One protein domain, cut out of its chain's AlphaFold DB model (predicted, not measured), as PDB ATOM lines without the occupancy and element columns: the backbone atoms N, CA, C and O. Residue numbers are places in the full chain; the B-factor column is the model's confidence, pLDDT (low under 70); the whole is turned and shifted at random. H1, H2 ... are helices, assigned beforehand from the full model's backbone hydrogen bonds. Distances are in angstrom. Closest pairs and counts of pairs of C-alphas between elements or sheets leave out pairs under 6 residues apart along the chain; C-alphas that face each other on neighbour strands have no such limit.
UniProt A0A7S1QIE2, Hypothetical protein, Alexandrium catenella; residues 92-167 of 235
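This is residues 92 to 167 of the 235 residues of the protein "Hypothetical protein" of Alexandrium catenella (UniProt A0A7S1QIE2). A hairpin of two helices, H1 and H2, is followed by the long helix H3, which runs away as an arm, and by short H4, which folds back at the far end. The printed part has 76 residues with four named helices and no named strand, all helix, extended: radius of gyration of the C-alphas 18.1 A, spans 50 by 26 by 18 A.

Start at H1, residues 92 to 111; its residues 102 to 110 alone touch H2, residues 113 to 127, at 25 degrees, opposite ways, closest C-alphas Ala 109 and Leu 115, 4.8 A. H3, residues 129 to 151, is close to H2 but not clearly touching: C-alphas Leu 125 and Leu 132, the closest, are 6.6 A apart. H3 touches H4, residues 155 to 165, only at the corner, with residues 148 to 149 alone; closest C-alphas Met 149 and Gly 155, 4.6 A. O i to N i+4 pairs are within hydrogen-bond range throughout H1, 9 of 11 in H2, 17 of 19 in H3, 6 of 7 in H4.

Find C-alpha 92 at (39.617, -28.917, 0.136); H1 spans 29.1 A, H3 32.1 A. H4 ends at (45.033, -55.664, -12.961).

The printed part has no cut; mean pLDDT is 70.2.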
ATOM      1  N   ARG A  92      39.369 -30.213  -0.507       66.38
ATOM      2  CA  ARG A  92      39.617 -28.917   0.136       66.38
ATOM      3  C   ARG A  92      40.857 -28.223  -0.428       66.38
ATOM      4  O   ARG A  92      40.810 -27.034  -0.724       66.38
ATOM      5  N   GLU A  93      41.942 -28.965  -0.634       70.06
ATOM      6  CA  GLU A  93      43.177 -28.439  -1.230       70.06
ATOM      7  C   GLU A  93      42.964 -28.054  -2.696       70.06
ATOM      8  O   GLU A  93      43.336 -26.954  -3.107       70.06
ATOM      9  N   ALA A  94      42.267 -28.897  -3.466       66.69
ATOM     10  CA  ALA A  94      41.900 -28.594  -4.847       66.69
ATOM     11  C   ALA A  94      40.981 -27.362  -4.954       66.69
ATOM     12  O   ALA A  94      41.148 -26.538  -5.855       66.69
ATOM     13  N   ALA A  95      40.044 -27.191  -4.018       63.94
ATOM     14  CA  ALA A  95      39.144 -26.045  -3.954       63.94
ATOM     15  C   ALA A  95      39.892 -24.755  -3.590       63.94
ATOM     16  O   ALA A  95      39.647 -23.712  -4.201       63.94
ATOM     17  N   VAL A  96      40.839 -24.814  -2.645       73.31
ATOM     18  CA  VAL A  96      41.727 -23.686  -2.317       73.31
ATOM     19  C   VAL A  96      42.579 -23.308  -3.530       73.31
ATOM     20  O   VAL A  96      42.640 -22.127  -3.880       73.31
ATOM     21  N   LEU A  97      43.159 -24.292  -4.225       73.00
ATOM     22  CA  LEU A  97      43.955 -24.072  -5.434       73.00
ATOM     23  C   LEU A  97      43.118 -23.439  -6.557       73.00
ATOM     24  O   LEU A  97      43.523 -22.432  -7.139       73.00
ATOM     25  N   CYS A  98      41.924 -23.978  -6.825       69.94
ATOM     26  CA  CYS A  98      41.014 -23.445  -7.837       69.94
ATOM     27  C   CYS A  98      40.565 -22.022  -7.495       69.94
ATOM     28  O   CYS A  98      40.567 -21.155  -8.367       69.94
ATOM     29  N   ASN A  99      40.233 -21.738  -6.233       72.25
ATOM     30  CA  ASN A  99      39.874 -20.385  -5.808       72.25
ATOM     31  C   ASN A  99      41.045 -19.402  -5.959       72.25
ATOM     32  O   ASN A  99      40.832 -18.270  -6.396       72.25
ATOM     33  N   ALA A 100      42.276 -19.820  -5.648       75.06
ATOM     34  CA  ALA A 100      43.467 -18.998  -5.855       75.06
ATOM     35  C   ALA A 100      43.710 -18.713  -7.348       75.06
ATOM     36  O   ALA A 100      43.989 -17.572  -7.722       75.06
ATOM     37  N   LEU A 101      43.538 -19.722  -8.208       74.75
ATOM     38  CA  LEU A 101      43.632 -19.591  -9.663       74.75
ATOM     39  C   LEU A 101      42.574 -18.642 -10.223       74.75
ATOM     40  O   LEU A 101      42.923 -17.730 -10.963       74.75
ATOM     41  N   VAL A 102      41.308 -18.801  -9.828       76.50
ATOM     42  CA  VAL A 102      40.208 -17.927 -10.265       76.50
ATOM     43  C   VAL A 102      40.464 -16.480  -9.856       76.50
ATOM     44  O   VAL A 102      40.258 -15.583 -10.670       76.50
ATOM     45  N   ARG A 103      40.963 -16.236  -8.636       79.19
ATOM     46  CA  ARG A 103      41.343 -14.883  -8.196       79.19
ATOM     47  C   ARG A 103      42.439 -14.290  -9.078       79.19
ATOM     48  O   ARG A 103      42.270 -13.178  -9.561       79.19
ATOM     49  N   ARG A 104      43.513 -15.040  -9.354       81.56
ATOM     50  CA  ARG A 104      44.599 -14.580 -10.242       81.56
ATOM     51  C   ARG A 104      44.111 -14.305 -11.664       81.56
ATOM     52  O   ARG A 104      44.495 -13.302 -12.253       81.56
ATOM     53  N   LEU A 105      43.242 -15.166 -12.195       75.50
ATOM     54  CA  LEU A 105      42.624 -14.986 -13.510       75.50
ATOM     55  C   LEU A 105      41.745 -13.735 -13.549       75.50
ATOM     56  O   LEU A 105      41.721 -13.041 -14.560       75.50
ATOM     57  N   HIS A 106      41.053 -13.427 -12.450       79.56
ATOM     58  CA  HIS A 106      40.241 -12.223 -12.347       79.56
ATOM     59  C   HIS A 106      41.101 -10.957 -12.362       79.56
ATOM     60  O   HIS A 106      40.850 -10.082 -13.183       79.56
ATOM     61  N   THR A 107      42.169 -10.910 -11.559       88.25
ATOM     62  CA  THR A 107      43.122  -9.788 -11.552       88.25
ATOM     63  C   THR A 107      43.800  -9.607 -12.916       88.25
ATOM     64  O   THR A 107      43.945  -8.489 -13.399       88.25
ATOM     65  N   ALA A 108      44.163 -10.700 -13.594       79.69
ATOM     66  CA  ALA A 108      44.721 -10.634 -14.947       79.69
ATOM     67  C   ALA A 108      43.697 -10.137 -15.986       79.69
ATOM     68  O   ALA A 108      44.059  -9.414 -16.914       79.69
ATOM     69  N   ALA A 109      42.419 -10.494 -15.831       83.25
ATOM     70  CA  ALA A 109      41.346 -10.036 -16.712       83.25
ATOM     71  C   ALA A 109      40.988  -8.554 -16.524       83.25
ATOM     72  O   ALA A 109      40.480  -7.937 -17.459       83.25
ATOM     73  N   GLU A 110      41.259  -7.973 -15.353       89.69
ATOM     74  CA  GLU A 110      41.141  -6.526 -15.131       89.69
ATOM     75  C   GLU A 110      42.226  -5.745 -15.879       89.69
ATOM     76  O   GLU A 110      41.945  -4.687 -16.436       89.69
ATOM     77  N   LEU A 111      43.441  -6.296 -15.963       92.31
ATOM     78  CA  LEU A 111      44.552  -5.694 -16.707       92.31
ATOM     79  C   LEU A 111      44.433  -5.902 -18.224       92.31
ATOM     80  O   LEU A 111      44.896  -5.074 -19.007       92.31
ATOM     81  N   HIS A 112      43.797  -6.996 -18.656       88.44
ATOM     82  CA  HIS A 112      43.673  -7.353 -20.067       88.44
ATOM     83  C   HIS A 112      42.226  -7.690 -20.442       88.44
ATOM     84  O   HIS A 112      41.743  -8.801 -20.217       88.44
ATOM     85  N   ALA A 113      41.558  -6.754 -21.127       87.31
ATOM     86  CA  ALA A 113      40.170  -6.897 -21.580       87.31
ATOM     87  C   ALA A 113      39.919  -8.148 -22.449       87.31
ATOM     88  O   ALA A 113      38.813  -8.689 -22.449       87.31
ATOM     89  N   VAL A 114      40.954  -8.651 -23.134       90.25
ATOM     90  CA  VAL A 114      40.904  -9.868 -23.965       90.25
ATOM     91  C   VAL A 114      40.606 -11.133 -23.138       90.25
ATOM     92  O   VAL A 114      40.067 -12.100 -23.667       90.25
ATOM     93  N   LEU A 115      40.876 -11.131 -21.826       71.88
ATOM     94  CA  LEU A 115      40.660 -12.282 -20.937       71.88
ATOM     95  C   LEU A 115      39.279 -12.291 -20.248       71.88
ATOM     96  O   LEU A 115      38.944 -13.253 -19.553       71.88
ATOM     97  N   ARG A 116      38.430 -11.274 -20.456       75.62
ATOM     98  CA  ARG A 116      37.049 -11.255 -19.932       75.62
ATOM     99  C   ARG A 116      36.227 -12.517 -20.229       75.62
ATOM    100  O   ARG A 116      35.622 -13.018 -19.275       75.62
ATOM    101  N   PRO A 117      36.187 -13.069 -21.460       71.88
ATOM    102  CA  PRO A 117      35.381 -14.260 -21.734       71.88
ATOM    103  C   PRO A 117      35.822 -15.469 -20.897       71.88
ATOM    104  O   PRO A 117      34.975 -16.224 -20.423       71.88
ATOM    105  N   LEU A 118      37.121 -15.602 -20.605       67.44
ATOM    106  CA  LEU A 118      37.638 -16.663 -19.736       67.44
ATOM    107  C   LEU A 118      37.128 -16.546 -18.295       67.44
ATOM    108  O   LEU A 118      36.846 -17.563 -17.668       67.44
ATOM    109  N   SER A 119      36.944 -15.331 -17.772       68.88
ATOM    110  CA  SER A 119      36.400 -15.135 -16.419       68.88
ATOM    111  C   SER A 119      34.928 -15.556 -16.299       68.88
ATOM    112  O   SER A 119      34.524 -16.102 -15.271       68.88
ATOM    113  N   VAL A 120      34.135 -15.365 -17.360       72.31
ATOM    114  CA  VAL A 120      32.733 -15.808 -17.420       72.31
ATOM    115  C   VAL A 120      32.675 -17.331 -17.490       72.31
ATOM    116  O   VAL A 120      31.962 -17.952 -16.703       72.31
ATOM    117  N   ILE A 121      33.499 -17.936 -18.350       65.19
ATOM    118  CA  ILE A 121      33.620 -19.395 -18.462       65.19
ATOM    119  C   ILE A 121      34.072 -20.000 -17.133       65.19
ATOM    120  O   ILE A 121      33.501 -20.994 -16.713       65.19
ATOM    121  N   ALA A 122      35.022 -19.386 -16.420       62.19
ATOM    122  CA  ALA A 122      35.483 -19.865 -15.117       62.19
ATOM    123  C   ALA A 122      34.392 -19.819 -14.033       62.19
ATOM    124  O   ALA A 122      34.358 -20.694 -13.170       62.19
ATOM    125  N   ARG A 123      33.474 -18.841 -14.066       66.94
ATOM    126  CA  ARG A 123      32.323 -18.790 -13.143       66.94
ATOM    127  C   ARG A 123      31.285 -19.860 -13.462       66.94
ATOM    128  O   ARG A 123      30.787 -20.502 -12.542       66.94
ATOM    129  N   VAL A 124      31.011 -20.089 -14.746       65.62
ATOM    130  CA  VAL A 124      30.142 -21.191 -15.190       65.62
ATOM    131  C   VAL A 124      30.782 -22.536 -14.844       65.62
ATOM    132  O   VAL A 124      30.121 -23.402 -14.282       65.62
ATOM    133  N   LEU A 125      32.092 -22.681 -15.064       60.38
ATOM    134  CA  LEU A 125      32.855 -23.845 -14.628       60.38
ATOM    135  C   LEU A 125      32.810 -23.995 -13.117       60.38
ATOM    136  O   LEU A 125      32.705 -25.111 -12.666       60.38
ATOM    137  N   LYS A 126      32.862 -22.925 -12.321       61.56
ATOM    138  CA  LYS A 126      32.742 -23.020 -10.860       61.56
ATOM    139  C   LYS A 126      31.362 -23.538 -10.441       61.56
ATOM    140  O   LYS A 126      31.287 -24.388  -9.563       61.56
ATOM    141  N   ALA A 127      30.300 -23.092 -11.111       62.44
ATOM    142  CA  ALA A 127      28.938 -23.587 -10.899       62.44
ATOM    143  C   ALA A 127      28.726 -25.027 -11.412       62.44
ATOM    144  O   ALA A 127      27.826 -25.724 -10.955       62.44
ATOM    145  N   HIS A 128      29.550 -25.493 -12.350       62.19
ATOM    146  CA  HIS A 128      29.535 -26.862 -12.886       62.19
ATOM    147  C   HIS A 128      30.797 -27.652 -12.503       62.19
ATOM    148  O   HIS A 128      31.160 -28.632 -13.154       62.19
ATOM    149  N   GLY A 129      31.496 -27.222 -11.447       56.78
ATOM    150  CA  GLY A 129      32.918 -27.524 -11.250       56.78
ATOM    151  C   GLY A 129      33.221 -28.984 -11.035       56.78
ATOM    152  O   GLY A 129      34.286 -29.440 -11.420       56.78
ATOM    153  N   LEU A 130      32.279 -29.747 -10.498       59.91
ATOM    154  CA  LEU A 130      32.492 -31.162 -10.223       59.91
ATOM    155  C   LEU A 130      32.230 -32.057 -11.428       59.91
ATOM    156  O   LEU A 130      32.949 -33.036 -11.626       59.91
ATOM    157  N   THR A 131      31.255 -31.712 -12.267       58.25
ATOM    158  CA  THR A 131      30.992 -32.432 -13.515       58.25
ATOM    159  C   THR A 131      32.043 -32.092 -14.564       58.25
ATOM    160  O   THR A 131      32.576 -33.000 -15.201       58.25
ATOM    161  N   LEU A 132      32.427 -30.815 -14.666       56.12
ATOM    162  CA  LEU A 132      33.474 -30.377 -15.587       56.12
ATOM    163  C   LEU A 132      34.879 -30.760 -15.120       56.12
ATOM    164  O   LEU A 132      35.681 -31.158 -15.954       56.12
ATOM    165  N   ALA A 133      35.200 -30.740 -13.820       60.31
ATOM    166  CA  ALA A 133      36.492 -31.259 -13.358       60.31
ATOM    167  C   ALA A 133      36.613 -32.762 -13.613       60.31
ATOM    168  O   ALA A 133      37.677 -33.208 -14.023       60.31
ATOM    169  N   ARG A 134      35.536 -33.546 -13.452       60.19
ATOM    170  CA  ARG A 134      35.539 -34.964 -13.841       60.19
ATOM    171  C   ARG A 134      35.736 -35.138 -15.343       60.19
ATOM    172  O   ARG A 134      36.599 -35.914 -15.741       60.19
ATOM    173  N   SER A 135      35.001 -34.401 -16.176       59.56
ATOM    174  CA  SER A 135      35.132 -34.531 -17.628       59.56
ATOM    175  C   SER A 135      36.486 -34.036 -18.134       59.56
ATOM    176  O   SER A 135      37.072 -34.686 -18.989       59.56
ATOM    177  N   VAL A 136      37.012 -32.936 -17.589       68.31
ATOM    178  CA  VAL A 136      38.331 -32.381 -17.925       68.31
ATOM    179  C   VAL A 136      39.438 -33.288 -17.415       68.31
ATOM    180  O   VAL A 136      40.370 -33.544 -18.163       68.31
ATOM    181  N   LEU A 137      39.341 -33.842 -16.203       66.94
ATOM    182  CA  LEU A 137      40.323 -34.811 -15.716       66.94
ATOM    183  C   LEU A 137      40.339 -36.046 -16.621       66.94
ATOM    184  O   LEU A 137      41.423 -36.458 -17.022       66.94
ATOM    185  N   CYS A 138      39.174 -36.580 -17.010       69.62
ATOM    186  CA  CYS A 138      39.064 -37.675 -17.979       69.62
ATOM    187  C   CYS A 138      39.608 -37.293 -19.362       69.62
ATOM    188  O   CYS A 138      40.275 -38.105 -19.995       69.62
ATOM    189  N   PHE A 139      39.368 -36.066 -19.825       71.44
ATOM    190  CA  PHE A 139      39.881 -35.589 -21.109       71.44
ATOM    191  C   PHE A 139      41.393 -35.404 -21.092       71.44
ATOM    192  O   PHE A 139      42.050 -35.792 -22.045       71.44
ATOM    193  N   VAL A 140      41.952 -34.833 -20.026       72.38
ATOM    194  CA  VAL A 140      43.390 -34.579 -19.878       72.38
ATOM    195  C   VAL A 140      44.138 -35.887 -19.651       72.38
ATOM    196  O   VAL A 140      45.141 -36.132 -20.316       72.38
ATOM    197  N   THR A 141      43.635 -36.779 -18.791       71.12
ATOM    198  CA  THR A 141      44.210 -38.129 -18.670       71.12
ATOM    199  C   THR A 141      44.059 -38.911 -19.969       71.12
ATOM    200  O   THR A 141      45.023 -39.533 -20.391       71.12
ATOM    201  N   GLY A 142      42.927 -38.814 -20.668       73.69
ATOM    202  CA  GLY A 142      42.758 -39.388 -22.003       73.69
ATOM    203  C   GLY A 142      43.772 -38.835 -23.006       73.69
ATOM    204  O   GLY A 142      44.504 -39.597 -23.619       73.69
ATOM    205  N   LEU A 143      43.891 -37.515 -23.131       79.38
ATOM    206  CA  LEU A 143      44.793 -36.850 -24.077       79.38
ATOM    207  C   LEU A 143      46.271 -37.075 -23.780       79.38
ATOM    208  O   LEU A 143      47.063 -37.005 -24.708       79.38
ATOM    209  N   ILE A 144      46.659 -37.325 -22.530       77.69
ATOM    210  CA  ILE A 144      48.058 -37.595 -22.175       77.69
ATOM    211  C   ILE A 144      48.356 -39.097 -22.268       77.69
ATOM    212  O   ILE A 144      49.352 -39.497 -22.863       77.69
ATOM    213  N   VAL A 145      47.488 -39.953 -21.725       74.62
ATOM    214  CA  VAL A 145      47.733 -41.403 -21.648       74.62
ATOM    215  C   VAL A 145      47.534 -42.083 -23.003       74.62
ATOM    216  O   VAL A 145      48.290 -42.991 -23.346       74.62
ATOM    217  N   LEU A 146      46.560 -41.642 -23.804       72.12
ATOM    218  CA  LEU A 146      46.238 -42.253 -25.096       72.12
ATOM    219  C   LEU A 146      47.379 -42.127 -26.127       72.12
ATOM    220  O   LEU A 146      47.747 -43.154 -26.691       72.12
ATOM    221  N   PRO A 147      48.032 -40.966 -26.346       72.81
ATOM    222  CA  PRO A 147      49.182 -40.901 -27.249       72.81
ATOM    223  C   PRO A 147      50.418 -41.624 -26.705       72.81
ATOM    224  O   PRO A 147      51.142 -42.226 -27.493       72.81
ATOM    225  N   ILE A 148      50.645 -41.653 -25.385       72.00
ATOM    226  CA  ILE A 148      51.758 -42.419 -24.788       72.00
ATOM    227  C   ILE A 148      51.563 -43.929 -25.021       72.00
ATOM    228  O   ILE A 148      52.515 -44.637 -25.352       72.00
ATOM    229  N   MET A 149      50.325 -44.418 -24.914       67.00
ATOM    230  CA  MET A 149      49.966 -45.808 -25.217       67.00
ATOM    231  C   MET A 149      50.059 -46.136 -26.715       67.00
ATOM    232  O   MET A 149      50.441 -47.255 -27.057       67.00
ATOM    233  N   VAL A 150      49.710 -45.194 -27.599       75.12
ATOM    234  CA  VAL A 150      49.649 -45.420 -29.056       75.12
ATOM    235  C   VAL A 150      51.013 -45.260 -29.741       75.12
ATOM    236  O   VAL A 150      51.300 -46.012 -30.668       75.12
ATOM    237  N   LEU A 151      51.872 -44.331 -29.298       77.56
ATOM    238  CA  LEU A 151      53.172 -44.065 -29.937       77.56
ATOM    239  C   LEU A 151      54.368 -44.765 -29.265       77.56
ATOM    240  O   LEU A 151      55.451 -44.809 -29.847       77.56
ATOM    241  N   GLY A 152      54.217 -45.315 -28.058       75.75
ATOM    242  CA  GLY A 152      55.316 -45.987 -27.364       75.75
ATOM    243  C   GLY A 152      55.616 -47.385 -27.939       75.75
ATOM    244  O   GLY A 152      54.701 -48.212 -27.985       75.75
ATOM    245  N   PRO A 153      56.881 -47.742 -28.260       64.56
ATOM    246  CA  PRO A 153      57.266 -49.048 -28.831       64.56
ATOM    247  C   PRO A 153      57.064 -50.266 -27.894       64.56
ATOM    248  O   PRO A 153      57.491 -51.378 -28.197       64.56
ATOM    249  N   GLY A 154      56.374 -50.084 -26.764       67.75
ATOM    250  CA  GLY A 154      55.976 -51.133 -25.821       67.75
ATOM    251  C   GLY A 154      54.535 -51.023 -25.302       67.75
ATOM    252  O   GLY A 154      54.154 -51.819 -24.441       67.75
ATOM    253  N   GLY A 155      53.719 -50.084 -25.805       60.44
ATOM    254  CA  GLY A 155      52.385 -49.779 -25.257       60.44
ATOM    255  C   GLY A 155      51.432 -50.981 -25.222       60.44
ATOM    256  O   GLY A 155      50.719 -51.199 -24.244       60.44
ATOM    257  N   LEU A 156      51.520 -51.859 -26.224       63.53
ATOM    258  CA  LEU A 156      50.720 -53.087 -26.321       63.53
ATOM    259  C   LEU A 156      50.986 -54.109 -25.201       63.53
ATOM    260  O   LEU A 156      50.100 -54.902 -24.877       63.53
ATOM    261  N   ARG A 157      52.179 -54.110 -24.590       71.25
ATOM    262  CA  ARG A 157      52.496 -55.020 -23.473       71.25
ATOM    263  C   ARG A 157      51.988 -54.472 -22.141       71.25
ATOM    264  O   ARG A 157      51.437 -55.232 -21.349       71.25
ATOM    265  N   VAL A 158      52.095 -53.159 -21.933       66.56
ATOM    266  CA  VAL A 158      51.635 -52.485 -20.707       66.56
ATOM    267  C   VAL A 158      50.105 -52.407 -20.655       66.56
ATOM    268  O   VAL A 158      49.520 -52.691 -19.611       66.56
ATOM    269  N   ALA A 159      49.435 -52.151 -21.785       64.44
ATOM    270  CA  ALA A 159      47.971 -52.184 -21.877       64.44
ATOM    271  C   ALA A 159      47.391 -53.564 -21.513       64.44
ATOM    272  O   ALA A 159      46.363 -53.654 -20.841       64.44
ATOM    273  N   ARG A 160      48.082 -54.651 -21.888       65.75
ATOM    274  CA  ARG A 160      47.695 -56.021 -21.513       65.75
ATOM    275  C   ARG A 160      47.853 -56.299 -20.016       65.75
ATOM    276  O   ARG A 160      47.014 -56.992 -19.451       65.75
ATOM    277  N   GLN A 161      48.891 -55.761 -19.375       70.50
ATOM    278  CA  GLN A 161      49.107 -55.942 -17.935       70.50
ATOM    279  C   GLN A 161      48.140 -55.102 -17.090       70.50
ATOM    280  O   GLN A 161      47.576 -55.609 -16.122       70.50
ATOM    281  N   LEU A 162      47.871 -53.855 -17.489       65.44
ATOM    282  CA  LEU A 162      46.903 -52.996 -16.801       65.44
ATOM    283  C   LEU A 162      45.460 -53.498 -16.966       65.44
ATOM    284  O   LEU A 162      44.701 -53.469 -16.001       65.44
ATOM    285  N   GLY A 163      45.095 -54.042 -18.132       62.84
ATOM    286  CA  GLY A 163      43.781 -54.665 -18.339       62.84
ATOM    287  C   GLY A 163      43.527 -55.880 -17.435       62.84
ATOM    288  O   GLY A 163      42.397 -56.086 -16.994       62.84
ATOM    289  N   ALA A 164      44.574 -56.643 -17.100       62.50
ATOM    290  CA  ALA A 164      44.486 -57.761 -16.159       62.50
ATOM    291  C   ALA A 164      44.372 -57.292 -14.696       62.50
ATOM    292  O   ALA A 164      43.604 -57.872 -13.932       62.50
ATOM    293  N   ALA A 165      45.078 -56.220 -14.317       63.94
ATOM    294  CA  ALA A 165      45.033 -55.664 -12.961       63.94
ATOM    295  C   ALA A 165      43.704 -54.956 -12.635       63.94
ATOM    296  O   ALA A 165      43.275 -54.951 -11.486       63.94
ATOM    297  N   TRP A 166      43.032 -54.386 -13.639       65.00
ATOM    298  CA  TRP A 166      41.761 -53.669 -13.471       65.00
ATOM    299  C   TRP A 166      40.519 -54.564 -13.605       65.00
ATOM    300  O   TRP A 166      39.400 -54.058 -13.631       65.00
ATOM    301  N   GLY A 167      40.681 -55.887 -13.714       43.38
ATOM    302  CA  GLY A 167      39.546 -56.817 -13.784       43.38
ATOM    303  C   GLY A 167      38.671 -56.663 -15.036       43.38
ATOM    304  O   GLY A 167      37.611 -57.274 -15.121       43.38
TER     305      GLY A 167